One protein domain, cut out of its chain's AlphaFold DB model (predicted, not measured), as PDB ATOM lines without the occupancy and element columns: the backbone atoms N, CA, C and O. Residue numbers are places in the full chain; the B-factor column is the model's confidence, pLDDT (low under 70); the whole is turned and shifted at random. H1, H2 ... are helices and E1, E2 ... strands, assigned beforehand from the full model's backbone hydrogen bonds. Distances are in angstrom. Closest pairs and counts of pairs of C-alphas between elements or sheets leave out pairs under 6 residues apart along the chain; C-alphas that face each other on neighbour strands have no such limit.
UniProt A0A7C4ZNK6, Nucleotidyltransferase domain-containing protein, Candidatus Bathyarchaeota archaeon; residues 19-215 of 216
ATOM      1  N   ARG A  19     152.248 111.633 183.937       93.50
ATOM      2  CA  ARG A  19     153.145 112.676 184.456       93.50
ATOM      3  C   ARG A  19     153.663 113.571 183.331       93.50
ATOM      4  O   ARG A  19     153.535 114.796 183.409       93.50
ATOM      5  N   ASN A  20     154.165 112.972 182.255       91.38
ATOM      6  CA  ASN A  20     154.675 113.699 181.094       91.38
ATOM      7  C   ASN A  20     153.585 114.569 180.451       91.38
ATOM      8  O   ASN A  20     153.814 115.743 180.142       91.38
ATOM      9  N   LYS A  21     152.359 114.046 180.317       89.12
ATOM     10  CA  LYS A  21     151.225 114.801 179.766       89.12
ATOM     11  C   LYS A  21     150.834 115.995 180.644       89.12
ATOM     12  O   LYS A  21     150.568 117.075 180.104       89.12
ATOM     13  N   VAL A  22     150.826 115.834 181.969       87.88
ATOM     14  CA  VAL A  22     150.535 116.915 182.930       87.88
ATOM     15  C   VAL A  22     151.584 118.024 182.839       87.88
ATOM     16  O   VAL A  22     151.227 119.202 182.745       87.88
ATOM     17  N   VAL A  23     152.871 117.668 182.776       87.50
ATOM     18  CA  VAL A  23     153.968 118.637 182.605       87.50
ATOM     19  C   VAL A  23     153.800 119.425 181.302       87.50
ATOM     20  O   VAL A  23     153.845 120.656 181.309       87.50
ATOM     21  N   MET A  24     153.490 118.749 180.190       82.25
ATOM     22  CA  MET A  24     153.249 119.410 178.901       82.25
ATOM     23  C   MET A  24     152.058 120.381 178.923       82.25
ATOM     24  O   MET A  24     152.064 121.376 178.192       82.25
ATOM     25  N   LYS A  25     151.021 120.128 179.737       75.94
ATOM     26  CA  LYS A  25     149.875 121.046 179.868       75.94
ATOM     27  C   LYS A  25     150.252 122.368 180.546       75.94
ATOM     28  O   LYS A  25     149.646 123.385 180.214       75.94
ATOM     29  N   ARG A  26     151.259 122.378 181.427       75.31
ATOM     30  CA  ARG A  26     151.692 123.566 182.192       75.31
ATOM     31  C   ARG A  26     152.663 124.486 181.434       75.31
ATOM     32  O   ARG A  26     152.978 125.568 181.918       75.31
ATOM     33  N   GLY A  27     153.117 124.103 180.239       76.50
ATOM     34  CA  GLY A  27     154.098 124.873 179.466       76.50
ATOM     35  C   GLY A  27     153.592 126.241 178.974       76.50
ATOM     36  O   GLY A  27     152.551 126.344 178.322       76.50
ATOM     37  N   TYR A  28     154.390 127.293 179.194       61.16
ATOM     38  CA  TYR A  28     154.080 128.693 178.845       61.16
ATOM     39  C   TYR A  28     153.730 128.912 177.359       61.16
ATOM     40  O   TYR A  28     152.766 129.609 177.035       61.16
ATOM     41  N   ARG A  29     154.436 128.236 176.438       64.50
ATOM     42  CA  ARG A  29     154.168 128.316 174.985       64.50
ATOM     43  C   ARG A  29     152.746 127.878 174.615       64.50
ATOM     44  O   ARG A  29     152.152 128.435 173.694       64.50
ATOM     45  N   LYS A  30     152.170 126.917 175.348       68.56
ATOM     46  CA  LYS A  30     150.794 126.452 175.119       68.56
ATOM     47  C   LYS A  30     149.773 127.513 175.534       68.56
ATOM     48  O   LYS A  30     148.779 127.698 174.841       68.56
ATOM     49  N   LYS A  31     150.044 128.251 176.617       70.69
ATOM     50  CA  LYS A  31     149.173 129.327 177.119       70.69
ATOM     51  C   LYS A  31     149.076 130.495 176.132       70.69
ATOM     52  O   LYS A  31     147.971 130.942 175.839       70.69
ATOM     53  N   LEU A  32     150.208 130.930 175.568       70.62
ATOM     54  CA  LEU A  32     150.241 131.984 174.544       70.62
ATOM     55  C   LEU A  32     149.469 131.588 173.282       70.62
ATOM     56  O   LEU A  32     148.617 132.342 172.816       70.62
ATOM     57  N   LYS A  33     149.718 130.379 172.768       76.50
ATOM     58  CA  LYS A  33     149.021 129.867 171.584       76.50
ATOM     59  C   LYS A  33     147.499 129.833 171.785       76.50
ATOM     60  O   LYS A  33     146.772 130.290 170.910       76.50
ATOM     61  N   LYS A  34     147.029 129.371 172.949       74.56
ATOM     62  CA  LYS A  34     145.594 129.338 173.277       74.56
ATOM     63  C   LYS A  34     144.961 130.725 173.292       74.56
ATOM     64  O   LYS A  34     143.849 130.890 172.807       74.56
ATOM     65  N   ASN A  35     145.656 131.731 173.820       76.25
ATOM     66  CA  ASN A  35     145.139 133.100 173.813       76.25
ATOM     67  C   ASN A  35     144.983 133.644 172.384       76.25
ATOM     68  O   ASN A  35     143.965 134.262 172.084       76.25
ATOM     69  N   LEU A  36     145.947 133.368 171.500       78.69
ATOM     70  CA  LEU A  36     145.865 133.761 170.092       78.69
ATOM     71  C   LEU A  36     144.712 133.048 169.370       78.69
ATOM     72  O   LEU A  36     143.933 133.682 168.665       78.69
ATOM     73  N   GLU A  37     144.572 131.734 169.569       76.12
ATOM     74  CA  GLU A  37     143.487 130.949 168.966       76.12
ATOM     75  C   GLU A  37     142.108 131.433 169.432       76.12
ATOM     76  O   GLU A  37     141.202 131.530 168.609       76.12
ATOM     77  N   ARG A  38     141.951 131.826 170.703       75.81
ATOM     78  CA  ARG A  38     140.712 132.450 171.207       75.81
ATOM     79  C   ARG A  38     140.410 133.780 170.535       75.81
ATOM     80  O   ARG A  38     139.283 134.008 170.108       75.81
ATOM     81  N   PHE A  39     141.411 134.650 170.417       80.06
ATOM     82  CA  PHE A  39     141.237 135.937 169.746       80.06
ATOM     83  C   PHE A  39     140.777 135.744 168.294       80.06
ATOM     84  O   PHE A  39     139.807 136.363 167.859       80.06
ATOM     85  N   LEU A  40     141.399 134.802 167.582       77.88
ATOM     86  CA  LEU A  40     140.982 134.425 166.235       77.88
ATOM     87  C   LEU A  40     139.572 133.827 166.212       77.88
ATOM     88  O   LEU A  40     138.804 134.179 165.327       77.88
ATOM     89  N   ARG A  41     139.199 132.966 167.169       73.88
ATOM     90  CA  ARG A  41     137.833 132.421 167.269       73.88
ATOM     91  C   ARG A  41     136.800 133.526 167.435       73.88
ATOM     92  O   ARG A  41     135.818 133.493 166.717       73.88
ATOM     93  N   LYS A  42     137.042 134.515 168.297       76.75
ATOM     94  CA  LYS A  42     136.134 135.655 168.500       76.75
ATOM     95  C   LYS A  42     135.950 136.497 167.235       76.75
ATOM     96  O   LYS A  42     134.837 136.909 166.915       76.75
ATOM     97  N   ILE A  43     137.034 136.738 166.497       77.94
ATOM     98  CA  ILE A  43     136.964 137.442 165.210       77.94
ATOM     99  C   ILE A  43     136.194 136.602 164.192       77.94
ATOM    100  O   ILE A  43     135.249 137.083 163.573       77.94
ATOM    101  N   LEU A  44     136.573 135.334 164.035       73.19
ATOM    102  CA  LEU A  44     135.982 134.445 163.044       73.19
ATOM    103  C   LEU A  44     134.518 134.152 163.354       73.19
ATOM    104  O   LEU A  44     133.719 134.171 162.433       73.19
ATOM    105  N   SER A  45     134.129 133.959 164.612       68.94
ATOM    106  CA  SER A  45     132.724 133.783 164.976       68.94
ATOM    107  C   SER A  45     131.914 135.017 164.603       68.94
ATOM    108  O   SER A  45     130.833 134.869 164.070       68.94
ATOM    109  N   THR A  46     132.453 136.225 164.791       68.31
ATOM    110  CA  THR A  46     131.766 137.470 164.410       68.31
ATOM    111  C   THR A  46     131.603 137.599 162.891       68.31
ATOM    112  O   THR A  46     130.548 138.004 162.417       68.31
ATOM    113  N   ILE A  47     132.628 137.222 162.120       66.06
ATOM    114  CA  ILE A  47     132.615 137.287 160.648       66.06
ATOM    115  C   ILE A  47     131.740 136.177 160.038       66.06
ATOM    116  O   ILE A  47     131.014 136.410 159.075       66.06
ATOM    117  N   PHE A  48     131.807 134.969 160.601       59.66
ATOM    118  CA  PHE A  48     131.124 133.764 160.126       59.66
ATOM    119  C   PHE A  48     129.814 133.467 160.877       59.66
ATOM    120  O   PHE A  48     129.225 132.410 160.658       59.66
ATOM    121  N   SER A  49     129.299 134.402 161.685       52.09
ATOM    122  CA  SER A  49     127.904 134.395 162.172       52.09
ATOM    123  C   SER A  49     126.878 134.367 161.027       52.09
ATOM    124  O   SER A  49     125.707 134.106 161.258       52.09
ATOM    125  N   SER A  50     127.318 134.619 159.791       46.38
ATOM    126  CA  SER A  50     126.572 134.444 158.540       46.38
ATOM    127  C   SER A  50     126.549 133.000 158.014       46.38
ATOM    128  O   SER A  50     125.929 132.732 156.988       46.38
ATOM    129  N   SER A  51     127.235 132.053 158.667       54.06
ATOM    130  CA  SER A  51     127.154 130.640 158.298       54.06
ATOM    131  C   SER A  51     125.813 130.049 158.749       54.06
ATOM    132  O   SER A  51     125.390 130.245 159.881       54.06
ATOM    133  N   ASN A  52     125.156 129.288 157.868       62.28
ATOM    134  CA  ASN A  52     123.816 128.709 158.074       62.28
ATOM    135  C   ASN A  52     123.711 127.681 159.227       62.28
ATOM    136  O   ASN A  52     122.704 126.984 159.337       62.28
ATOM    137  N   VAL A  53     124.747 127.516 160.053       75.12
ATOM    138  CA  VAL A  53     124.783 126.514 161.124       75.12
ATOM    139  C   VAL A  53     124.669 127.211 162.474       75.12
ATOM    140  O   VAL A  53     125.660 127.478 163.150       75.12
ATOM    141  N   GLU A  54     123.433 127.498 162.869       85.50
ATOM    142  CA  GLU A  54     123.122 128.088 164.170       85.50
ATOM    143  C   GLU A  54     123.302 127.052 165.287       85.50
ATOM    144  O   GLU A  54     122.730 125.965 165.212       85.50
ATOM    145  N   VAL A  55     124.104 127.362 166.307       90.31
ATOM    146  CA  VAL A  55     124.248 126.542 167.523       90.31
ATOM    147  C   VAL A  55     123.340 127.121 168.598       90.31
ATOM    148  O   VAL A  55     123.356 128.333 168.825       90.31
ATOM    149  N   LYS A  56     122.566 126.263 169.267       93.31
ATOM    150  CA  LYS A  56     121.612 126.684 170.299       93.31
ATOM    151  C   LYS A  56     122.300 127.435 171.438       93.31
ATOM    152  O   LYS A  56     123.482 127.244 171.731       93.31
ATOM    153  N   ARG A  57     121.537 128.290 172.118       94.12
ATOM    154  CA  ARG A  57     121.953 128.891 173.389       94.12
ATOM    155  C   ARG A  57     121.848 127.863 174.505       94.12
ATOM    156  O   ARG A  57     120.906 127.078 174.535       94.12
ATOM    157  N   PHE A  58     122.811 127.898 175.417       94.06
ATOM    158  CA  PHE A  58     122.799 127.035 176.589       94.06
ATOM    159  C   PHE A  58     121.660 127.434 177.533       94.06
ATOM    160  O   PHE A  58     121.551 128.602 177.905       94.06
ATOM    161  N   ASN A  59     120.835 126.462 177.921       92.56
ATOM    162  CA  ASN A  59     119.670 126.652 178.789       92.56
ATOM    163  C   ASN A  59     119.846 126.050 180.198       92.56
ATOM    164  O   ASN A  59     118.959 126.217 181.027       92.56
ATOM    165  N   GLY A  60     120.972 125.380 180.474       89.94
ATOM    166  CA  GLY A  60     121.238 124.700 181.748       89.94
ATOM    167  C   GLY A  60     121.238 123.171 181.678       89.94
ATOM    168  O   GLY A  60     121.818 122.546 182.562       89.94
ATOM    169  N   ASP A  61     120.667 122.574 180.629       88.31
ATOM    170  CA  ASP A  61     120.364 121.134 180.621       88.31
ATOM    171  C   ASP A  61     121.451 120.262 179.973       88.31
ATOM    172  O   ASP A  61     121.421 119.038 180.107       88.31
ATOM    173  N   SER A  62     122.416 120.855 179.258       88.44
ATOM    174  CA  SER A  62     123.400 120.078 178.496       88.44
ATOM    175  C   SER A  62     124.581 119.564 179.319       88.44
ATOM    176  O   SER A  62     125.109 120.216 180.225       88.44
ATOM    177  N   SER A  63     125.064 118.382 178.939       91.81
ATOM    178  CA  SER A  63     126.115 117.633 179.635       91.81
ATOM    179  C   SER A  63     127.483 118.312 179.595       91.81
ATOM    180  O   SER A  63     128.343 118.034 180.436       91.81
ATOM    181  N   PHE A  64     127.717 119.170 178.597       95.31
ATOM    182  CA  PHE A  64     129.027 119.770 178.330       95.31
ATOM    183  C   PHE A  64     129.081 121.267 178.597       95.31
ATOM    184  O   PHE A  64     130.167 121.842 178.491       95.31
ATOM    185  N   GLY A  65     127.952 121.883 178.952       94.69
ATOM    186  CA  GLY A  65     127.867 123.302 179.252       94.69
ATOM    187  C   GLY A  65     127.979 124.204 178.030       94.69
ATOM    188  O   GLY A  65     127.693 123.816 176.897       94.69
ATOM    189  N   CYS A  66     128.454 125.425 178.270       95.06
ATOM    190  CA  CYS A  66     128.568 126.457 177.246       95.06
ATOM    191  C   CYS A  66     130.013 126.862 176.930       95.06
ATOM    192  O   CYS A  66     130.971 126.491 177.624       95.06
ATOM    193  N   ASP A  67     130.177 127.611 175.842       92.81
ATOM    194  CA  ASP A  67     131.398 128.360 175.544       92.81
ATOM    195  C   ASP A  67     131.355 129.800 176.087       92.81
ATOM    196  O   ASP A  67     130.388 130.232 176.713       92.81
ATOM    197  N   GLU A  68     132.416 130.571 175.833       90.50
ATOM    198  CA  GLU A  68     132.537 131.973 176.257       90.50
ATOM    199  C   GLU A  68     131.492 132.914 175.640       90.50
ATOM    200  O   GLU A  68     131.332 134.040 176.109       90.50
ATOM    201  N   PHE A  69     130.771 132.455 174.615       89.50
ATOM    202  CA  PHE A  69     129.694 133.191 173.973       89.50
ATOM    203  C   PHE A  69     128.317 132.733 174.443       89.50
ATOM    204  O   PHE A  69     127.341 133.322 173.997       89.50
ATOM    205  N   GLY A  70     128.206 131.728 175.319       91.50
ATOM    206  CA  GLY A  70     126.931 131.175 175.787       91.50
ATOM    207  C   GLY A  70     126.256 130.222 174.794       91.50
ATOM    208  O   GLY A  70     125.046 130.006 174.885       91.50
ATOM    209  N   ARG A  71     127.005 129.687 173.823       93.19
ATOM    210  CA  ARG A  71     126.529 128.646 172.901       93.19
ATOM    211  C   ARG A  71     126.626 127.282 173.570       93.19
ATOM    212  O   ARG A  71     127.574 127.029 174.311       93.19
ATOM    213  N   ASP A  72     125.655 126.425 173.300       95.69
ATOM    214  CA  ASP A  72     125.586 125.067 173.820       95.69
ATOM    215  C   ASP A  72     126.614 124.157 173.130       95.69
ATOM    216  O   ASP A  72     126.641 124.032 171.902       95.69
ATOM    217  N   ILE A  73     127.494 123.533 173.915       96.62
ATOM    218  CA  ILE A  73     128.554 122.682 173.366       96.62
ATOM    219  C   ILE A  73     128.027 121.321 172.915       96.62
ATOM    220  O   ILE A  73     128.577 120.762 171.970       96.62
ATOM    221  N   GLU A  74     126.989 120.784 173.549       96.69
ATOM    222  CA  GLU A  74     126.422 119.483 173.186       96.69
ATOM    223  C   GLU A  74     125.727 119.549 171.824       96.69
ATOM    224  O   GLU A  74     126.060 118.777 170.924       96.69
ATOM    225  N   ASP A  75     124.860 120.544 171.623       96.12
ATOM    226  CA  ASP A  75     124.224 120.828 170.328       96.12
ATOM    227  C   ASP A  75     125.278 121.053 169.232       96.12
ATOM    228  O   ASP A  75     125.213 120.492 168.133       96.12
ATOM    229  N   GLY A  76     126.315 121.820 169.567       95.62
ATOM    230  CA  GLY A  76     127.454 122.058 168.699       95.62
ATOM    231  C   GLY A  76     128.232 120.791 168.326       95.62
ATOM    232  O   GLY A  76     128.625 120.622 167.171       95.62
ATOM    233  N   LEU A  77     128.432 119.875 169.273       97.31
ATOM    234  CA  LEU A  77     129.102 118.598 169.041       97.31
ATOM    235  C   LEU A  77     128.273 117.666 168.154       97.31
ATOM    236  O   LEU A  77     128.844 117.029 167.271       97.31
ATOM    237  N   HIS A  78     126.948 117.626 168.312       96.38
ATOM    238  CA  HIS A  78     126.081 116.875 167.401       96.38
ATOM    239  C   HIS A  78     126.178 117.405 165.966       96.38
ATOM    240  O   HIS A  78     126.384 116.631 165.032       96.38
ATOM    241  N   LYS A  79     126.145 118.731 165.785       96.19
ATOM    242  CA  LYS A  79     126.362 119.358 164.467       96.19
ATOM    243  C   LYS A  79     127.755 119.060 163.917       96.19
ATOM    244  O   LYS A  79     127.925 118.882 162.712       96.19
ATOM    245  N   TYR A  80     128.759 118.991 164.788       96.56
ATOM    246  CA  TYR A  80     130.123 118.662 164.392       96.56
ATOM    247  C   TYR A  80     130.240 117.245 163.818       96.56
ATOM    248  O   TYR A  80     130.977 117.062 162.850       96.56
ATOM    249  N   VAL A  81     129.475 116.268 164.321       97.19
ATOM    250  CA  VAL A  81     129.406 114.927 163.710       97.19
ATOM    251  C   VAL A  81     128.960 115.025 162.250       97.19
ATOM    252  O   VAL A  81     129.676 114.551 161.370       97.19
ATOM    253  N   SER A  82     127.874 115.750 161.964       96.06
ATOM    254  CA  SER A  82     127.399 115.946 160.586       96.06
ATOM    255  C   SER A  82     128.416 116.686 159.711       96.06
ATOM    256  O   SER A  82     128.572 116.381 158.532       96.06
ATOM    257  N   VAL A  83     129.160 117.646 160.275       95.25
ATOM    258  CA  VAL A  83     130.258 118.319 159.560       95.25
ATOM    259  C   VAL A  83     131.350 117.325 159.150       95.25
ATOM    260  O   VAL A  83     131.871 117.423 158.039       95.25
ATOM    261  N   LEU A  84     131.711 116.382 160.024       95.88
ATOM    262  CA  LEU A  84     132.707 115.351 159.722       95.88
ATOM    263  C   LEU A  84     132.210 114.389 158.635       95.88
ATOM    264  O   LEU A  84     132.965 114.078 157.710       95.88
ATOM    265  N   GLU A  85     130.949 113.968 158.711       95.69
ATOM    266  CA  GLU A  85     130.320 113.083 157.722       95.69
ATOM    267  C   GLU A  85     130.235 113.735 156.340       95.69
ATOM    268  O   GLU A  85     130.681 113.155 155.350       95.69
ATOM    269  N   ASN A  86     129.804 114.998 156.277       94.69
ATOM    270  CA  ASN A  86     129.759 115.784 155.039       94.69
ATOM    271  C   ASN A  86     131.144 115.996 154.406       94.69
ATOM    272  O   ASN A  86     131.255 116.325 153.226       94.69
ATOM    273  N   ARG A  87     132.223 115.800 155.172       94.06
ATOM    274  CA  ARG A  87     133.610 115.830 154.680       94.06
ATOM    275  C   ARG A  87     134.127 114.463 154.235       94.06
ATOM    276  O   ARG A  87     135.319 114.330 153.953       94.06
ATOM    277  N   GLY A  88     133.251 113.465 154.158       94.81
ATOM    278  CA  GLY A  88     133.552 112.122 153.668       94.81
ATOM    279  C   GLY A  88     134.152 111.186 154.718       94.81
ATOM    280  O   GLY A  88     134.680 110.129 154.357       94.81
ATOM    281  N   LEU A  89     134.103 111.550 156.005       95.62
ATOM    282  CA  LEU A  89     134.453 110.621 157.077       95.62
ATOM    283  C   LEU A  89     133.266 109.711 157.373       95.62
ATOM    284  O   LEU A  89     132.143 110.173 157.521       95.62
ATOM    285  N   LYS A  90     133.531 108.415 157.537       96.94
ATOM    286  CA  LYS A  90     132.549 107.503 158.127       96.94
ATOM    287  C   LYS A  90     132.810 107.462 159.623       96.94
ATOM    288  O   LYS A  90     133.726 106.767 160.067       96.94
ATOM    289  N   VAL A  91     132.076 108.278 160.371       97.81
ATOM    290  CA  VAL A  91     132.224 108.390 161.823       97.81
ATOM    291  C   VAL A  91     131.645 107.139 162.486       97.81
ATOM    292  O   VAL A  91     130.563 106.686 162.130       97.81
ATOM    293  N   HIS A  92     132.392 106.567 163.428       98.31
ATOM    294  CA  HIS A  92     131.975 105.406 164.216       98.31
ATOM    295  C   HIS A  92     131.665 105.801 165.647       98.31
ATOM    296  O   HIS A  92     130.606 105.467 166.156       98.31
ATOM    297  N   THR A  93     132.559 106.569 166.271       98.44
ATOM    298  CA  THR A  93     132.369 107.036 167.646       98.44
ATOM    299  C   THR A  93     132.983 108.423 167.810       98.44
ATOM    300  O   THR A  93     134.098 108.674 167.345       98.44
ATOM    301  N   VAL A  94     132.286 109.321 168.504       98.38
ATOM    302  CA  VAL A  94     132.824 110.618 168.940       98.38
ATOM    303  C   VAL A  94     132.697 110.722 170.447       98.38
ATOM    304  O   VAL A  94     131.612 110.558 171.003       98.38
ATOM    305  N   ILE A  95     133.823 110.997 171.102       98.50
ATOM    306  CA  ILE A  95     133.951 110.955 172.556       98.50
ATOM    307  C   ILE A  95     134.539 112.277 173.030       98.50
ATOM    308  O   ILE A  95     135.645 112.640 172.626       98.50
ATOM    309  N   VAL A  96     133.832 112.977 173.910       98.12
ATOM    310  CA  VAL A  96     134.357 114.145 174.624       98.12
ATOM    311  C   VAL A  96     135.254 113.673 175.755       98.12
ATOM    312  O   VAL A  96     134.893 112.762 176.501       98.12
ATOM    313  N   LEU A  97     136.406 114.321 175.895       96.50
ATOM    314  CA  LEU A  97     137.409 114.067 176.922       96.50
ATOM    315  C   LEU A  97     137.642 115.301 177.803       96.50
ATOM    316  O   LEU A  97     137.057 116.373 177.617       96.50
ATOM    317  N   GLY A  98     138.538 115.144 178.780       93.75
ATOM    318  CA  GLY A  98     139.061 116.253 179.566       93.75
ATOM    319  C   GLY A  98     138.006 116.946 180.430       93.75
ATOM    320  O   GLY A  98     137.061 116.328 180.921       93.75
ATOM    321  N   SER A  99     138.194 118.251 180.649       94.31
ATOM    322  CA  SER A  99     137.423 119.005 181.649       94.31
ATOM    323  C   SER A  99     135.908 118.964 181.428       94.31
ATOM    324  O   SER A  99     135.167 118.869 182.400       94.31
ATOM    325  N   ARG A 100     135.441 118.969 180.171       95.81
ATOM    326  CA  ARG A 100     134.005 118.918 179.853       95.81
ATOM    327  C   ARG A 100     133.399 117.561 180.184       95.81
ATOM    328  O   ARG A 100     132.386 117.508 180.867       95.81
ATOM    329  N   ALA A 101     134.066 116.472 179.813       96.62
ATOM    330  CA  ALA A 101     133.611 115.125 180.150       96.62
ATOM    331  C   ALA A 101     133.613 114.858 181.672       96.62
ATOM    332  O   ALA A 101     132.712 114.201 182.201       96.62
ATOM    333  N   LYS A 102     134.602 115.431 182.375       95.75
ATOM    334  CA  LYS A 102     134.813 115.305 183.828       95.75
ATOM    335  C   LYS A 102     133.975 116.277 184.674       95.75
ATOM    336  O   LYS A 102     134.018 116.176 185.894       95.75
ATOM    337  N   GLY A 103     133.242 117.212 184.063       93.44
ATOM    338  CA  GLY A 103     132.445 118.217 184.786       93.44
ATOM    339  C   GLY A 103     133.262 119.331 185.461       93.44
ATOM    340  O   GLY A 103     132.739 120.048 186.301       93.44
ATOM    341  N   LEU A 104     134.538 119.490 185.099       93.00
ATOM    342  CA  LEU A 104     135.465 120.500 185.641       93.00
ATOM    343  C   LEU A 104     135.673 121.670 184.666       93.00
ATOM    344  O   LEU A 104     136.743 122.283 184.617       93.00
ATOM    345  N   TRP A 105     134.702 121.906 183.788       94.06
ATOM    346  CA  TRP A 105     134.828 122.867 182.703       94.06
ATOM    347  C   TRP A 105     134.521 124.294 183.159       94.06
ATOM    348  O   TRP A 105     133.878 124.547 184.170       94.06
ATOM    349  N   THR A 106     134.996 125.240 182.360       93.12
ATOM    350  CA  THR A 106     134.613 126.652 182.413       93.12
ATOM    351  C   THR A 106     134.201 127.078 181.005       93.12
ATOM    352  O   THR A 106     134.577 126.395 180.046       93.12
ATOM    353  N   PRO A 107     133.523 128.220 180.812       92.00
ATOM    354  CA  PRO A 107     133.203 128.716 179.468       92.00
ATOM    355  C   PRO A 107     134.425 128.845 178.535       92.00
ATOM    356  O   PRO A 107     134.299 128.791 177.316       92.00
ATOM    357  N   ARG A 108     135.637 128.966 179.097       88.50
ATOM    358  CA  ARG A 108     136.911 129.059 178.358       88.50
ATOM    359  C   ARG A 108     137.600 127.713 178.116       88.50
ATOM    360  O   ARG A 108     138.717 127.697 177.589       88.50
ATOM    361  N   SER A 109     137.002 126.611 178.563       90.38
ATOM    362  CA  SER A 109     137.527 125.268 178.339       90.38
ATOM    363  C   SER A 109     137.384 124.881 176.872       90.38
ATOM    364  O   SER A 109     136.299 124.986 176.297       90.38
ATOM    365  N   ASP A 110     138.474 124.379 176.295       91.94
ATOM    366  CA  ASP A 110     138.452 123.750 174.974       91.94
ATOM    367  C   ASP A 110     137.601 122.469 175.004       91.94
ATOM    368  O   ASP A 110     137.313 121.915 176.074       91.94
ATOM    369  N   VAL A 111     137.180 122.006 173.829       95.06
ATOM    370  CA  VAL A 111     136.369 120.792 173.682       95.06
ATOM    371  C   VAL A 111     137.262 119.678 173.136       95.06
ATOM    372  O   VAL A 111     137.366 119.479 171.928       95.06
ATOM    373  N   ASP A 112     137.960 118.976 174.028       96.06
ATOM    374  CA  ASP A 112     138.823 117.851 173.654       96.06
ATOM    375  C   ASP A 112     137.967 116.674 173.157       96.06
ATOM    376  O   ASP A 112     137.125 116.172 173.900       96.06
ATOM    377  N   VAL A 113     138.196 116.199 171.926       97.38
ATOM    378  CA  VAL A 113     137.453 115.056 171.364       97.38
ATOM    379  C   VAL A 113     138.355 113.967 170.788       97.38
ATOM    380  O   VAL A 113     139.385 114.234 170.160       97.38
ATOM    381  N   THR A 114     137.932 112.718 170.960       97.44
ATOM    382  CA  THR A 114     138.438 111.557 170.219       97.44
ATOM    383  C   THR A 114     137.424 111.177 169.154       97.44
ATOM    384  O   THR A 114     136.248 110.991 169.455       97.44
ATOM    385  N   ILE A 115     137.887 111.086 167.906       97.81
ATOM    386  CA  ILE A 115     137.066 110.743 166.743       97.81
ATOM    387  C   ILE A 115     137.555 109.405 166.210       97.81
ATOM    388  O   ILE A 115     138.691 109.293 165.744       97.81
ATOM    389  N   ILE A 116     136.692 108.402 166.272       98.00
ATOM    390  CA  ILE A 116     136.942 107.081 165.712       98.00
ATOM    391  C   ILE A 116     136.195 107.015 164.391       98.00
ATOM    392  O   ILE A 116     134.970 107.119 164.372       98.00
ATOM    393  N   ALA A 117     136.920 106.916 163.281       97.31
ATOM    394  CA  ALA A 117     136.326 107.014 161.952       97.31
ATOM    395  C   ALA A 117     137.127 106.255 160.893       97.31
ATOM    396  O   ALA A 117     138.344 106.090 160.992       97.31
ATOM    397  N   THR A 118     136.436 105.851 159.831       94.94
ATOM    398  CA  THR A 118     137.064 105.408 158.581       94.94
ATOM    399  C   THR A 118     137.279 106.609 157.651       94.94
ATOM    400  O   THR A 118     136.626 107.646 157.788       94.94
ATOM    401  N   ASN A 119     138.218 106.482 156.706       90.94
ATOM    402  CA  ASN A 119     138.653 107.537 155.775       90.94
ATOM    403  C   ASN A 119     139.354 108.730 156.438       90.94
ATOM    404  O   ASN A 119     139.438 109.816 155.858       90.94
ATOM    405  N   LEU A 120     139.926 108.530 157.629       88.69
ATOM    406  CA  LEU A 120     140.770 109.546 158.243       88.69
ATOM    407  C   LEU A 120     141.971 109.874 157.337       88.69
ATOM    408  O   LEU A 120     142.620 108.964 156.808       88.69
ATOM    409  N   PRO A 121     142.326 111.161 157.173       80.44
ATOM    410  CA  PRO A 121     143.472 111.547 156.360       80.44
ATOM    411  C   PRO A 121     144.755 110.945 156.933       80.44
ATOM    412  O   PRO A 121     145.089 111.197 158.097       80.44
ATOM    413  N   LYS A 122     145.459 110.157 156.114       75.94
ATOM    414  CA  LYS A 122     146.725 109.513 156.485       75.94
ATOM    415  C   LYS A 122     147.793 110.561 156.791       75.94
ATOM    416  O   LYS A 122     147.841 111.610 156.148       75.94
ATOM    417  N   GLU A 123     148.674 110.257 157.737       67.88
ATOM    418  CA  GLU A 123     149.869 111.067 157.967       67.88
ATOM    419  C   GLU A 123     150.854 110.914 156.799       67.88
ATOM    420  O   GLU A 123     150.971 109.851 156.184       67.88
ATOM    421  N   GLY A 124     151.544 112.001 156.447       62.34
ATOM    422  CA  GLY A 124     152.517 111.968 155.358       62.34
ATOM    423  C   GLY A 124     153.825 111.300 155.762       62.34
ATOM    424  O   GLY A 124     154.335 111.537 156.855       62.34
ATOM    425  N   ARG A 125     154.375 110.488 154.852       65.44
ATOM    426  CA  ARG A 125     155.589 109.686 155.084       65.44
ATOM    427  C   ARG A 125     156.888 110.499 154.995       65.44
ATOM    428  O   ARG A 125     157.836 110.190 155.700       65.44
ATOM    429  N   ASN A 126     156.906 111.569 154.189       73.69
ATOM    430  CA  ASN A 126     158.081 112.420 153.938       73.69
ATOM    431  C   ASN A 126     157.771 113.883 154.294       73.69
ATOM    432  O   ASN A 126     156.608 114.257 154.392       73.69
ATOM    433  N   PHE A 127     158.782 114.744 154.456       72.94
ATOM    434  CA  PHE A 127     158.607 116.111 154.983       72.94
ATOM    435  C   PHE A 127     157.538 116.954 154.252       72.94
ATOM    436  O   PHE A 127     156.642 117.515 154.890       72.94
ATOM    437  N   LEU A 128     157.582 117.000 152.914       69.38
ATOM    438  CA  LEU A 128     156.620 117.755 152.097       69.38
ATOM    439  C   LEU A 128     155.206 117.163 152.166       69.38
ATOM    440  O   LEU A 128     154.239 117.885 152.423       69.38
ATOM    441  N   SER A 129     155.080 115.840 152.010       72.81
ATOM    442  CA  SER A 129     153.783 115.159 152.093       72.81
ATOM    443  C   SER A 129     153.195 115.239 153.499       72.81
ATOM    444  O   SER A 129     151.988 115.397 153.645       72.81
ATOM    445  N   LYS A 130     154.034 115.236 154.538       75.69
ATOM    446  CA  LYS A 130     153.644 115.426 155.937       75.69
ATOM    447  C   LYS A 130     153.032 116.799 156.155       75.69
ATOM    448  O   LYS A 130     151.971 116.883 156.761       75.69
ATOM    449  N   ARG A 131     153.624 117.875 155.628       75.56
ATOM    450  CA  ARG A 131     153.057 119.227 155.775       75.56
ATOM    451  C   ARG A 131     151.699 119.355 155.079       75.56
ATOM    452  O   ARG A 131     150.755 119.845 155.701       75.56
ATOM    453  N   LEU A 132     151.586 118.882 153.837       75.19
ATOM    454  CA  LEU A 132     150.343 118.959 153.064       75.19
ATOM    455  C   LEU A 132     149.234 118.079 153.665       75.19
ATOM    456  O   LEU A 132     148.120 118.551 153.884       75.19
ATOM    457  N   LEU A 133     149.543 116.822 153.993       77.50
ATOM    458  CA  LEU A 133     148.575 115.891 154.579       77.50
ATOM    459  C   LEU A 133     148.162 116.310 155.989       77.50
ATOM    460  O   LEU A 133     146.982 116.215 156.318       77.50
ATOM    461  N   ASN A 134     149.074 116.869 156.791       80.38
ATOM    462  CA  ASN A 134     148.718 117.437 158.093       80.38
ATOM    463  C   ASN A 134     147.792 118.643 157.952       80.38
ATOM    464  O   ASN A 134     146.891 118.814 158.772       80.38
ATOM    465  N   LEU A 135     147.979 119.478 156.925       82.38
ATOM    466  CA  LEU A 135     147.071 120.590 156.658       82.38
ATOM    467  C   LEU A 135     145.691 120.079 156.231       82.38
ATOM    468  O   LEU A 135     144.692 120.491 156.814       82.38
ATOM    469  N   LYS A 136     145.636 119.124 155.293       84.56
ATOM    470  CA  LYS A 136     144.386 118.470 154.875       84.56
ATOM    471  C   LYS A 136     143.668 117.837 156.070       84.56
ATOM    472  O   LYS A 136     142.471 118.046 156.245       84.56
ATOM    473  N   ARG A 137     144.405 117.135 156.936       87.31
ATOM    474  CA  ARG A 137     143.892 116.547 158.179       87.31
ATOM    475  C   ARG A 137     143.312 117.603 159.112       87.31
ATOM    476  O   ARG A 137     142.197 117.433 159.591       87.31
ATOM    477  N   ARG A 138     144.027 118.710 159.329       85.94
ATOM    478  CA  ARG A 138     143.541 119.832 160.147       85.94
ATOM    479  C   ARG A 138     142.280 120.461 159.579       85.94
ATOM    480  O   ARG A 138     141.409 120.809 160.357       85.94
ATOM    481  N   ILE A 139     142.174 120.607 158.260       87.50
ATOM    482  CA  ILE A 139     140.982 121.169 157.616       87.50
ATOM    483  C   ILE A 139     139.795 120.220 157.786       87.50
ATOM    484  O   ILE A 139     138.746 120.647 158.262       87.50
ATOM    485  N   ILE A 140     139.975 118.934 157.472       91.50
ATOM    486  CA  ILE A 140     138.910 117.924 157.546       91.50
ATOM    487  C   ILE A 140     138.389 117.759 158.975       91.50
ATOM    488  O   ILE A 140     137.181 117.692 159.181       91.50
ATOM    489  N   LEU A 141     139.284 117.753 159.961       93.56
ATOM    490  CA  LEU A 141     138.921 117.618 161.371       93.56
ATOM    491  C   LEU A 141     138.613 118.963 162.045       93.56
ATOM    492  O   LEU A 141     138.282 118.981 163.223       93.56
ATOM    493  N   SER A 142     138.735 120.097 161.349       91.75
ATOM    494  CA  SER A 142     138.466 121.400 161.969       91.75
ATOM    495  C   SER A 142     137.009 121.524 162.389       91.75
ATOM    496  O   SER A 142     136.115 121.001 161.735       91.75
ATOM    497  N   ASP A 143     136.743 122.303 163.421       91.56
ATOM    498  CA  ASP A 143     135.389 122.593 163.887       91.56
ATOM    499  C   ASP A 143     134.682 123.674 163.065       91.56
ATOM    500  O   ASP A 143     133.632 124.166 163.456       91.56
ATOM    501  N   ARG A 144     135.238 124.069 161.916       89.12
ATOM    502  CA  ARG A 144     134.577 125.004 161.001       89.12
ATOM    503  C   ARG A 144     133.336 124.340 160.399       89.12
ATOM    504  O   ARG A 144     133.426 123.164 160.064       89.12
ATOM    505  N   PRO A 145     132.222 125.051 160.189       89.69
ATOM    506  CA  PRO A 145     132.016 126.479 160.441       89.69
ATOM    507  C   PRO A 145     131.529 126.814 161.868       89.69
ATOM    508  O   PRO A 145     131.103 127.933 162.102       89.69
ATOM    509  N   LEU A 146     131.579 125.886 162.826       89.69
ATOM    510  CA  LEU A 146     131.024 126.073 164.176       89.69
ATOM    511  C   LEU A 146     131.893 126.976 165.069       89.69
ATOM    512  O   LEU A 146     131.367 127.764 165.856       89.69
ATOM    513  N   TYR A 147     133.224 126.869 164.965       89.06
ATOM    514  CA  TYR A 147     134.187 127.630 165.783       89.06
ATOM    515  C   TYR A 147     133.911 127.536 167.299       89.06
ATOM    516  O   TYR A 147     133.961 128.537 168.017       89.06
ATOM    517  N   LEU A 148     133.582 126.342 167.788       89.31
ATOM    518  CA  LEU A 148     133.288 126.050 169.200       89.31
ATOM    519  C   LEU A 148     134.539 125.712 170.011       89.31
ATOM    520  O   LEU A 148     134.489 125.526 171.223       89.31
ATOM    521  N   GLY A 149     135.677 125.617 169.337       89.69
ATOM    522  CA  GLY A 149     136.924 125.227 169.948       89.69
ATOM    523  C   GLY A 149     137.079 123.743 170.179       89.69
ATOM    524  O   GLY A 149     137.676 123.338 171.178       89.69
ATOM    525  N   ILE A 150     136.563 122.953 169.241       94.06
ATOM    526  CA  ILE A 150     136.753 121.509 169.252       94.06
ATOM    527  C   ILE A 150     138.200 121.196 168.876       94.06
ATOM    528  O   ILE A 150     138.703 121.629 167.839       94.06
ATOM    529  N   GLU A 151     138.875 120.460 169.757       93.31
ATOM    530  CA  GLU A 151     140.249 119.996 169.611       93.31
ATOM    531  C   GLU A 151     140.248 118.477 169.362       93.31
ATOM    532  O   GLU A 151     140.138 117.686 170.306       93.31
ATOM    533  N   PRO A 152     140.397 118.035 168.097       92.38
ATOM    534  CA  PRO A 152     140.494 116.623 167.754       92.38
ATOM    535  C   PRO A 152     141.835 116.080 168.244       92.38
ATOM    536  O   PRO A 152     142.872 116.218 167.591       92.38
ATOM    537  N   SER A 153     141.827 115.485 169.428       86.56
ATOM    538  CA  SER A 153     143.038 115.104 170.147       86.56
ATOM    539  C   SER A 153     143.386 113.627 169.966       86.56
ATOM    540  O   SER A 153     144.550 113.280 170.128       86.56
ATOM    541  N   GLY A 154     142.414 112.764 169.636       85.69
ATOM    542  CA  GLY A 154     142.568 111.299 169.644       85.69
ATOM    543  C   GLY A 154     142.125 110.582 168.367       85.69
ATOM    544  O   GLY A 154     141.682 109.444 168.434       85.69
ATOM    545  N   CYS A 155     142.216 111.215 167.195       92.12
ATOM    546  CA  CYS A 155     141.596 110.686 165.972       92.12
ATOM    547  C   CYS A 155     142.277 109.412 165.441       92.12
ATOM    548  O   CYS A 155     143.490 109.435 165.200       92.12
ATOM    549  N   CYS A 156     141.510 108.341 165.231       95.00
ATOM    550  CA  CYS A 156     142.016 107.025 164.818       95.00
ATOM    551  C   CYS A 156     140.943 106.143 164.153       95.00
ATOM    552  O   CYS A 156     139.756 106.463 164.181       95.00
ATOM    553  N   SER A 157     141.360 105.046 163.520       96.69
ATOM    554  CA  SER A 157     140.442 103.979 163.103       96.69
ATOM    555  C   SER A 157     139.997 103.127 164.302       96.69
ATOM    556  O   SER A 157     140.534 103.249 165.405       96.69
ATOM    557  N   ARG A 158     139.027 102.231 164.084       97.44
ATOM    558  CA  ARG A 158     138.603 101.247 165.095       97.44
ATOM    559  C   ARG A 158     139.773 100.390 165.576       97.44
ATOM    560  O   ARG A 158     140.020 100.315 166.774       97.44
ATOM    561  N   ASP A 159     140.520  99.813 164.638       96.69
ATOM    562  CA  ASP A 159     141.649  98.929 164.946       96.69
ATOM    563  C   ASP A 159     142.761  99.678 165.678       96.69
ATOM    564  O   ASP A 159     143.290  99.196 166.676       96.69
ATOM    565  N   GLU A 160     143.065 100.902 165.238       96.75
ATOM    566  CA  GLU A 160     144.034 101.767 165.910       96.75
ATOM    567  C   GLU A 160     143.597 102.104 167.341       96.75
ATOM    568  O   GLU A 160     144.439 102.158 168.238       96.75
ATOM    569  N   PHE A 161     142.301 102.320 167.586       97.88
ATOM    570  CA  PHE A 161     141.799 102.559 168.938       97.88
ATOM    571  C   PHE A 161     141.952 101.320 169.827       97.88
ATOM    572  O   PHE A 161     142.429 101.425 170.958       97.88
ATOM    573  N   LEU A 162     141.600 100.135 169.317       98.12
ATOM    574  CA  LEU A 162     141.779  98.883 170.055       98.12
ATOM    575  C   LEU A 162     143.264  98.605 170.333       98.12
ATOM    576  O   LEU A 162     143.606  98.155 171.425       98.12
ATOM    577  N   GLU A 163     144.158  98.918 169.397       97.50
ATOM    578  CA  GLU A 163     145.606  98.799 169.601       97.50
ATOM    579  C   GLU A 163     146.124  99.789 170.655       97.50
ATOM    580  O   GLU A 163     146.943  99.447 171.513       97.50
ATOM    581  N   ARG A 164     145.596 101.016 170.669       97.00
ATOM    582  CA  ARG A 164     145.878 101.991 171.732       97.00
ATOM    583  C   ARG A 164     145.446 101.485 173.108       97.00
ATOM    584  O   ARG A 164     146.187 101.669 174.070       97.00
ATOM    585  N   LEU A 165     144.307 100.798 173.213       96.94
ATOM    586  CA  LEU A 165     143.904 100.153 174.468       96.94
ATOM    587  C   LEU A 165     144.885  99.051 174.886       96.94
ATOM    588  O   LEU A 165     145.331  99.045 176.033       96.94
ATOM    589  N   ARG A 166     145.274  98.161 173.961       96.25
ATOM    590  CA  ARG A 166     146.239  97.072 174.230       96.25
ATOM    591  C   ARG A 166     147.611  97.591 174.659       96.25
ATOM    592  O   ARG A 166     148.286  96.956 175.462       96.25
ATOM    593  N   SER A 167     148.009  98.748 174.140       95.75
ATOM    594  CA  SER A 167     149.285  99.409 174.441       95.75
ATOM    595  C   SER A 167     149.215 100.409 175.604       95.75
ATOM    596  O   SER A 167     150.173 101.164 175.822       95.75
ATOM    597  N   PHE A 168     148.109 100.417 176.360       96.06
ATOM    598  CA  PHE A 168     147.881 101.291 177.516       96.06
ATOM    599  C   PHE A 168     148.098 102.773 177.197       96.06
ATOM    600  O   PHE A 168     148.750 103.521 177.938       96.06
ATOM    601  N   ASP A 169     147.610 103.204 176.037       95.94
ATOM    602  CA  ASP A 169     147.603 104.609 175.672       95.94
ATOM    603  C   ASP A 169     146.710 105.400 176.637       95.94
ATOM    604  O   ASP A 169     145.535 105.091 176.841       95.94
ATOM    605  N   ILE A 170     147.272 106.451 177.231       95.69
ATOM    606  CA  ILE A 170     146.598 107.213 178.287       95.69
ATOM    607  C   ILE A 170     145.340 107.932 177.796       95.69
ATOM    608  O   ILE A 170     144.463 108.217 178.601       95.69
ATOM    609  N   GLN A 171     145.233 108.232 176.501       95.12
ATOM    610  CA  GLN A 171     144.063 108.901 175.950       95.12
ATOM    611  C   GLN A 171     142.938 107.911 175.662       95.12
ATOM    612  O   GLN A 171     141.783 108.215 175.950       95.12
ATOM    613  N   ALA A 172     143.266 106.722 175.148       97.19
ATOM    614  CA  ALA A 172     142.294 105.640 175.024       97.19
ATOM    615  C   ALA A 172     141.766 105.208 176.404       97.19
ATOM    616  O   ALA A 172     140.561 105.031 176.572       97.19
ATOM    617  N   LEU A 173     142.639 105.133 177.414       97.19
ATOM    618  CA  LEU A 173     142.228 104.872 178.794       97.19
ATOM    619  C   LEU A 173     141.363 106.009 179.368       97.19
ATOM    620  O   LEU A 173     140.308 105.733 179.933       97.19
ATOM    621  N   ASP A 174     141.743 107.283 179.195       96.81
ATOM    622  CA  ASP A 174     140.914 108.426 179.630       96.81
ATOM    623  C   ASP A 174     139.524 108.391 178.972       96.81
ATOM    624  O   ASP A 174     138.520 108.628 179.643       96.81
ATOM    625  N   ALA A 175     139.445 107.995 177.696       97.56
ATOM    626  CA  ALA A 175     138.179 107.796 176.997       97.56
ATOM    627  C   ALA A 175     137.319 106.688 177.625       97.56
ATOM    628  O   ALA A 175     136.122 106.889 177.796       97.56
ATOM    629  N   ILE A 176     137.905 105.553 178.016       97.81
ATOM    630  CA  ILE A 176     137.172 104.467 178.692       97.81
ATOM    631  C   ILE A 176     136.629 104.912 180.056       97.81
ATOM    632  O   ILE A 176     135.482 104.615 180.388       97.81
ATOM    633  N   PHE A 177     137.436 105.619 180.850       97.25
ATOM    634  CA  PHE A 177     137.087 105.954 182.234       97.25
ATOM    635  C   PHE A 177     136.211 107.195 182.388       97.25
ATOM    636  O   PHE A 177     135.382 107.256 183.301       97.25
ATOM    637  N   TYR A 178     136.442 108.201 181.549       97.06
ATOM    638  CA  TYR A 178     135.843 109.527 181.676       97.06
ATOM    639  C   TYR A 178     135.174 110.013 180.401       97.06
ATOM    640  O   TYR A 178     134.445 111.002 180.458       97.06
ATOM    641  N   GLY A 179     135.422 109.357 179.269       97.25
ATOM    642  CA  GLY A 179     134.872 109.768 177.992       97.25
ATOM    643  C   GLY A 179     133.349 109.769 178.002       97.25
ATOM    644  O   GLY A 179     132.711 108.828 178.478       97.25
ATOM    645  N   ARG A 180     132.763 110.831 177.449       97.88
ATOM    646  CA  ARG A 180     131.320 110.918 177.211       97.88
ATOM    647  C   ARG A 180     131.042 110.852 175.721       97.88
ATOM    648  O   ARG A 180     131.624 111.603 174.943       97.88
ATOM    649  N   ILE A 181     130.177 109.930 175.337       97.88
ATOM    650  CA  ILE A 181     129.866 109.631 173.943       97.88
ATOM    651  C   ILE A 181     128.854 110.656 173.431       97.88
ATOM    652  O   ILE A 181     127.835 110.876 174.076       97.88
ATOM    653  N   ILE A 182     129.131 111.238 172.268       97.50
ATOM    654  CA  ILE A 182     128.193 112.089 171.511       97.50
ATOM    655  C   ILE A 182     127.497 111.284 170.421       97.50
ATOM    656  O   ILE A 182     126.333 111.504 170.101       97.50
ATOM    657  N   TYR A 183     128.248 110.370 169.823       98.31
ATOM    658  CA  TYR A 183     127.811 109.523 168.733       98.31
ATOM    659  C   TYR A 183     128.527 108.187 168.852       98.31
ATOM    660  O   TYR A 183     129.729 108.168 169.133       98.31
ATOM    661  N   ASP A 184     127.802 107.097 168.631       98.38
ATOM    662  CA  ASP A 184     128.355 105.754 168.519       98.38
ATOM    663  C   ASP A 184     127.483 104.897 167.599       98.38
ATOM    664  O   ASP A 184     126.260 104.901 167.721       98.38
ATOM    665  N   ASP A 185     128.117 104.139 166.711       97.75
ATOM    666  CA  ASP A 185     127.458 103.181 165.819       97.75
ATOM    667  C   ASP A 185     127.511 101.732 166.344       97.75
ATOM    668  O   ASP A 185     127.389 100.776 165.579       97.75
ATOM    669  N   GLY A 186     127.718 101.565 167.655       97.69
ATOM    670  CA  GLY A 186     127.863 100.284 168.346       97.69
ATOM    671  C   GLY A 186     129.315  99.872 168.605       97.69
ATOM    672  O   GLY A 186     129.561  98.921 169.355       97.69
ATOM    673  N   PHE A 187     130.298 100.576 168.032       98.19
ATOM    674  CA  PHE A 187     131.714 100.266 168.241       98.19
ATOM    675  C   PHE A 187     132.143 100.409 169.704       98.19
ATOM    676  O   PHE A 187     132.974  99.633 170.183       98.19
ATOM    677  N   TRP A 188     131.585 101.365 170.444       98.06
ATOM    678  CA  TRP A 188     132.051 101.639 171.798       98.06
ATOM    679  C   TRP A 188     131.841 100.467 172.758       98.06
ATOM    680  O   TRP A 188     132.661 100.250 173.652       98.06
ATOM    681  N   ASN A 189     130.795  99.662 172.555       98.00
ATOM    682  CA  ASN A 189     130.592  98.452 173.348       98.00
ATOM    683  C   ASN A 189     131.745  97.451 173.155       98.00
ATOM    684  O   ASN A 189     132.270  96.921 174.131       98.00
ATOM    685  N   ILE A 190     132.215  97.282 171.915       98.12
ATOM    686  CA  ILE A 190     133.373  96.434 171.583       98.12
ATOM    687  C   ILE A 190     134.625  96.947 172.303       98.12
ATOM    688  O   ILE A 190     135.373  96.170 172.895       98.12
ATOM    689  N   ALA A 191     134.839  98.265 172.296       98.06
ATOM    690  CA  ALA A 191     135.983  98.876 172.960       98.06
ATOM    691  C   ALA A 191     135.961  98.663 174.486       98.06
ATOM    692  O   ALA A 191     136.999  98.361 175.080       98.06
ATOM    693  N   LYS A 192     134.782  98.755 175.122       98.00
ATOM    694  CA  LYS A 192     134.614  98.436 176.549       98.00
ATOM    695  C   LYS A 192     134.905  96.967 176.841       98.00
ATOM    696  O   LYS A 192     135.659  96.692 177.767       98.00
ATOM    697  N   THR A 193     134.370  96.043 176.040       98.00
ATOM    698  CA  THR A 193     134.643  94.605 176.188       98.00
ATOM    699  C   THR A 193     136.140  94.315 176.084       98.00
ATOM    700  O   THR A 193     136.697  93.652 176.957       98.00
ATOM    701  N   GLN A 194     136.818  94.893 175.086       97.75
ATOM    702  CA  GLN A 194     138.268  94.764 174.923       97.75
ATOM    703  C   GLN A 194     139.025  95.269 176.162       97.75
ATOM    704  O   GLN A 194     139.995  94.643 176.590       97.75
ATOM    705  N   TYR A 195     138.594  96.387 176.754       97.50
ATOM    706  CA  TYR A 195     139.199  96.894 177.981       97.50
ATOM    707  C   TYR A 195     138.956  95.962 179.176       97.50
ATOM    708  O   TYR A 195     139.901  95.676 179.905       97.50
ATOM    709  N   THR A 196     137.744  95.432 179.359       97.19
ATOM    710  CA  THR A 196     137.437  94.470 180.433       97.19
ATOM    711  C   THR A 196     138.302  93.209 180.337       97.19
ATOM    712  O   THR A 196     138.773  92.688 181.348       97.19
ATOM    713  N   GLU A 197     138.582  92.729 179.123       96.75
ATOM    714  CA  GLU A 197     139.511  91.615 178.911       96.75
ATOM    715  C   GLU A 197     140.946  91.961 179.324       96.75
ATOM    716  O   GLU A 197     141.605  91.157 179.986       96.75
ATOM    717  N   ILE A 198     141.426  93.154 178.956       95.38
ATOM    718  CA  ILE A 198     142.751  93.663 179.337       95.38
ATOM    719  C   ILE A 198     142.842  93.811 180.861       95.38
ATOM    720  O   ILE A 198     143.810  93.355 181.470       95.38
ATOM    721  N   GLU A 199     141.827  94.404 181.486       94.31
ATOM    722  CA  GLU A 199     141.739  94.583 182.933       94.31
ATOM    723  C   GLU A 199     141.870  93.244 183.663       94.31
ATOM    724  O   GLU A 199     142.729  93.109 184.536       94.31
ATOM    725  N   ARG A 200     141.084  92.240 183.251       94.50
ATOM    726  CA  ARG A 200     141.124  90.887 183.818       94.50
ATOM    727  C   ARG A 200     142.477  90.217 183.595       94.50
ATOM    728  O   ARG A 200     143.011  89.615 184.519       94.50
ATOM    729  N   LYS A 201     143.041  90.331 182.388       94.19
ATOM    730  CA  LYS A 201     144.310  89.691 182.014       94.19
ATOM    731  C   LYS A 201     145.497  90.211 182.825       94.19
ATOM    732  O   LYS A 201     146.373  89.432 183.173       94.19
ATOM    733  N   TYR A 202     145.547  91.514 183.090       92.94
ATOM    734  CA  TYR A 202     146.679  92.144 183.780       92.94
ATOM    735  C   TYR A 202     146.373  92.506 185.241       92.94
ATOM    736  O   TYR A 202     147.200  93.134 185.905       92.94
ATOM    737  N   GLY A 203     145.191  92.137 185.748       92.25
ATOM    738  CA  GLY A 203     144.753  92.418 187.116       92.25
ATOM    739  C   GLY A 203     144.803  93.907 187.464       92.25
ATOM    740  O   GLY A 203     145.272  94.269 188.549       92.25
ATOM    741  N   LEU A 204     144.414  94.779 186.531       92.38
ATOM    742  CA  LEU A 204     144.470  96.231 186.722       92.38
ATOM    743  C   LEU A 204     143.418  96.674 187.740       92.38
ATOM    744  O   LEU A 204     142.340  96.101 187.807       92.38
ATOM    745  N   ASN A 205     143.725  97.700 188.535       93.00
ATOM    746  CA  ASN A 205     142.773  98.273 189.487       93.00
ATOM    747  C   ASN A 205     142.089  99.502 188.854       93.00
ATOM    748  O   ASN A 205     142.746 100.542 188.712       93.00
ATOM    749  N   PRO A 206     140.787  99.437 188.512       92.88
ATOM    750  CA  PRO A 206     140.080 100.544 187.869       92.88
ATOM    751  C   PRO A 206     140.055 101.811 188.715       92.88
ATOM    752  O   PRO A 206     140.226 102.909 188.194       92.88
ATOM    753  N   SER A 207     139.889 101.676 190.031       95.00
ATOM    754  CA  SER A 207     139.852 102.810 190.956       95.00
ATOM    755  C   SER A 207     141.189 103.545 191.005       95.00
ATOM    756  O   SER A 207     141.212 104.774 191.088       95.00
ATOM    757  N   TYR A 208     142.303 102.813 190.919       95.12
ATOM    758  CA  TYR A 208     143.638 103.404 190.834       95.12
ATOM    759  C   TYR A 208     143.837 104.161 189.519       95.12
ATOM    760  O   TYR A 208     144.183 105.344 189.532       95.12
ATOM    761  N   LEU A 209     143.546 103.513 188.386       95.12
ATOM    762  CA  LEU A 209     143.684 104.124 187.062       95.12
ATOM    763  C   LEU A 209     142.790 105.355 186.909       95.12
ATOM    764  O   LEU A 209     143.243 106.384 186.415       95.12
ATOM    765  N   LYS A 210     141.557 105.293 187.413       95.12
ATOM    766  CA  LYS A 210     140.631 106.424 187.439       95.12
ATOM    767  C   LYS A 210     141.245 107.616 188.185       95.12
ATOM    768  O   LYS A 210     141.348 108.699 187.619       95.12
ATOM    769  N   LYS A 211     141.760 107.415 189.407       95.75
ATOM    770  CA  LYS A 211     142.450 108.475 190.177       95.75
ATOM    771  C   LYS A 211     143.659 109.054 189.438       95.75
ATOM    772  O   LYS A 211     143.868 110.265 189.464       95.75
ATOM    773  N   LEU A 212     144.446 108.205 188.781       94.50
ATOM    774  CA  LEU A 212     145.614 108.632 188.016       94.50
ATOM    775  C   LEU A 212     145.212 109.499 186.809       94.50
ATOM    776  O   LEU A 212     145.752 110.586 186.618       94.50
ATOM    777  N   LEU A 213     144.222 109.053 186.033       94.50
ATOM    778  CA  LEU A 213     143.747 109.728 184.820       94.50
ATOM    779  C   LEU A 213     142.924 110.989 185.114       94.50
ATOM    780  O   LEU A 213     142.849 111.877 184.267       94.50
ATOM    781  N   LEU A 214     142.355 111.136 186.315       93.38
ATOM    782  CA  LEU A 214     141.662 112.364 186.728       93.38
ATOM    783  C   LEU A 214     142.554 113.613 186.617       93.38
ATOM    784  O   LEU A 214     142.048 114.712 186.415       93.38
ATOM    785  N   GLN A 215     143.874 113.435 186.709       88.19
ATOM    786  CA  GLN A 215     144.871 114.504 186.621       88.19
ATOM    787  C   GLN A 215     145.067 115.053 185.199       88.19
ATOM    788  O   GLN A 215     145.691 116.105 185.034       88.19
TER     789      GLN A 215
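Overview. This is residues 19 to 215 of the 216 residues of the protein "Nucleotidyltransferase domain-containing protein" of Candidatus Bathyarchaeota archaeon (UniProt A0A7C4ZNK6). A small twisted sheet of four strands lies in the middle, with H3 packed on one face, H6 standing up from the opposite face, and H7, H8 and H9 clustered with H6. H1 and H2 run along the outside, off the sheet, where residues 23 to 33 stick out; H5 is off the sheet too. The printed part has 197 residues with nine named helices and four named strands, in the order H1 H2 H3 E1 H4 E2 H5 E3 H6 H7 E4 H8 H9. The sheet, E3 E2 E1 E4, is mixed, and so is the class; the whole is compact, with a radius of gyration of the C-alphas of 17.3 A and spans of 53 by 42 by 37 A.

Along the chain. The strands are E1, residues 90 to 96, 17.9 A; E2, residues 111 to 118, 21.6 A; E3, residues 150 to 152; and E4, residues 180 to 184. The helices are H1, residues 19 to 25, beginning at C-alpha 19 (153.145, 112.676, 184.456); H2, residues 28 to 48, 30.1 A; H3, residues 73 to 86, 19.6 A; H4, residues 98 to 101; H5, residues 127 to 140, 19.9 A; H6, residues 158 to 166; H7, residues 170 to 178; H8, residues 187 to 202, 23.1 A; and H9, residues 206 to 213, ending at C-alpha 213 (143.747, 109.728, 184.820).

Arrangement. E2 and E1 are antiparallel, with N 116 and O 93 2.8 A apart; E1 and E4 are antiparallel, with N 94 and O 183 2.9 A apart; E3 and E2 are parallel, with N 151 and O 111 2.8 A apart. E2, H5 and E3 form a strand-helix-strand unit, two parallel neighbour strands with a helix between; E3, H6, H7 and E4 form a split one, with E2 and E1 between its strands and a right-handed crossover. H3 is on the sheet; the C-alphas of His 78 and Ile 182 are its closest with E4, 6.7 A. H4 and H6 are on the opposite face; H6 lies over E2 at a height over the sheet of 11.3 A. H6 touches H8, Leu 162 to Ala 191, C-alphas 6.5 A apart, at a shallow tilt of 20 degrees, the same way. H7 touches H6, about perpendicular at 86 degrees, closest C-alphas Leu 165 and Ala 172, 5.7 A, and H9, closest C-alphas Asp 174 and Leu 213, 6.1 A. Every O i to N i+4 pair is within hydrogen-bond range in H1, H2, H5, H6, H7, H8 and H9; H3 has 9 of 10, and H4 is too short for one.

Size, cuts and confidence. The C-alphas of Ser 50 and Gly 203 are the two farthest apart, 54.0 A. The printed part has no cut; the link from H2 to H3, residues 49 to 72, is long. Mean pLDDT of the printed part is 89.2, with residues 28 to 30, 45 to 52, 123 to 125 and 128 under 70.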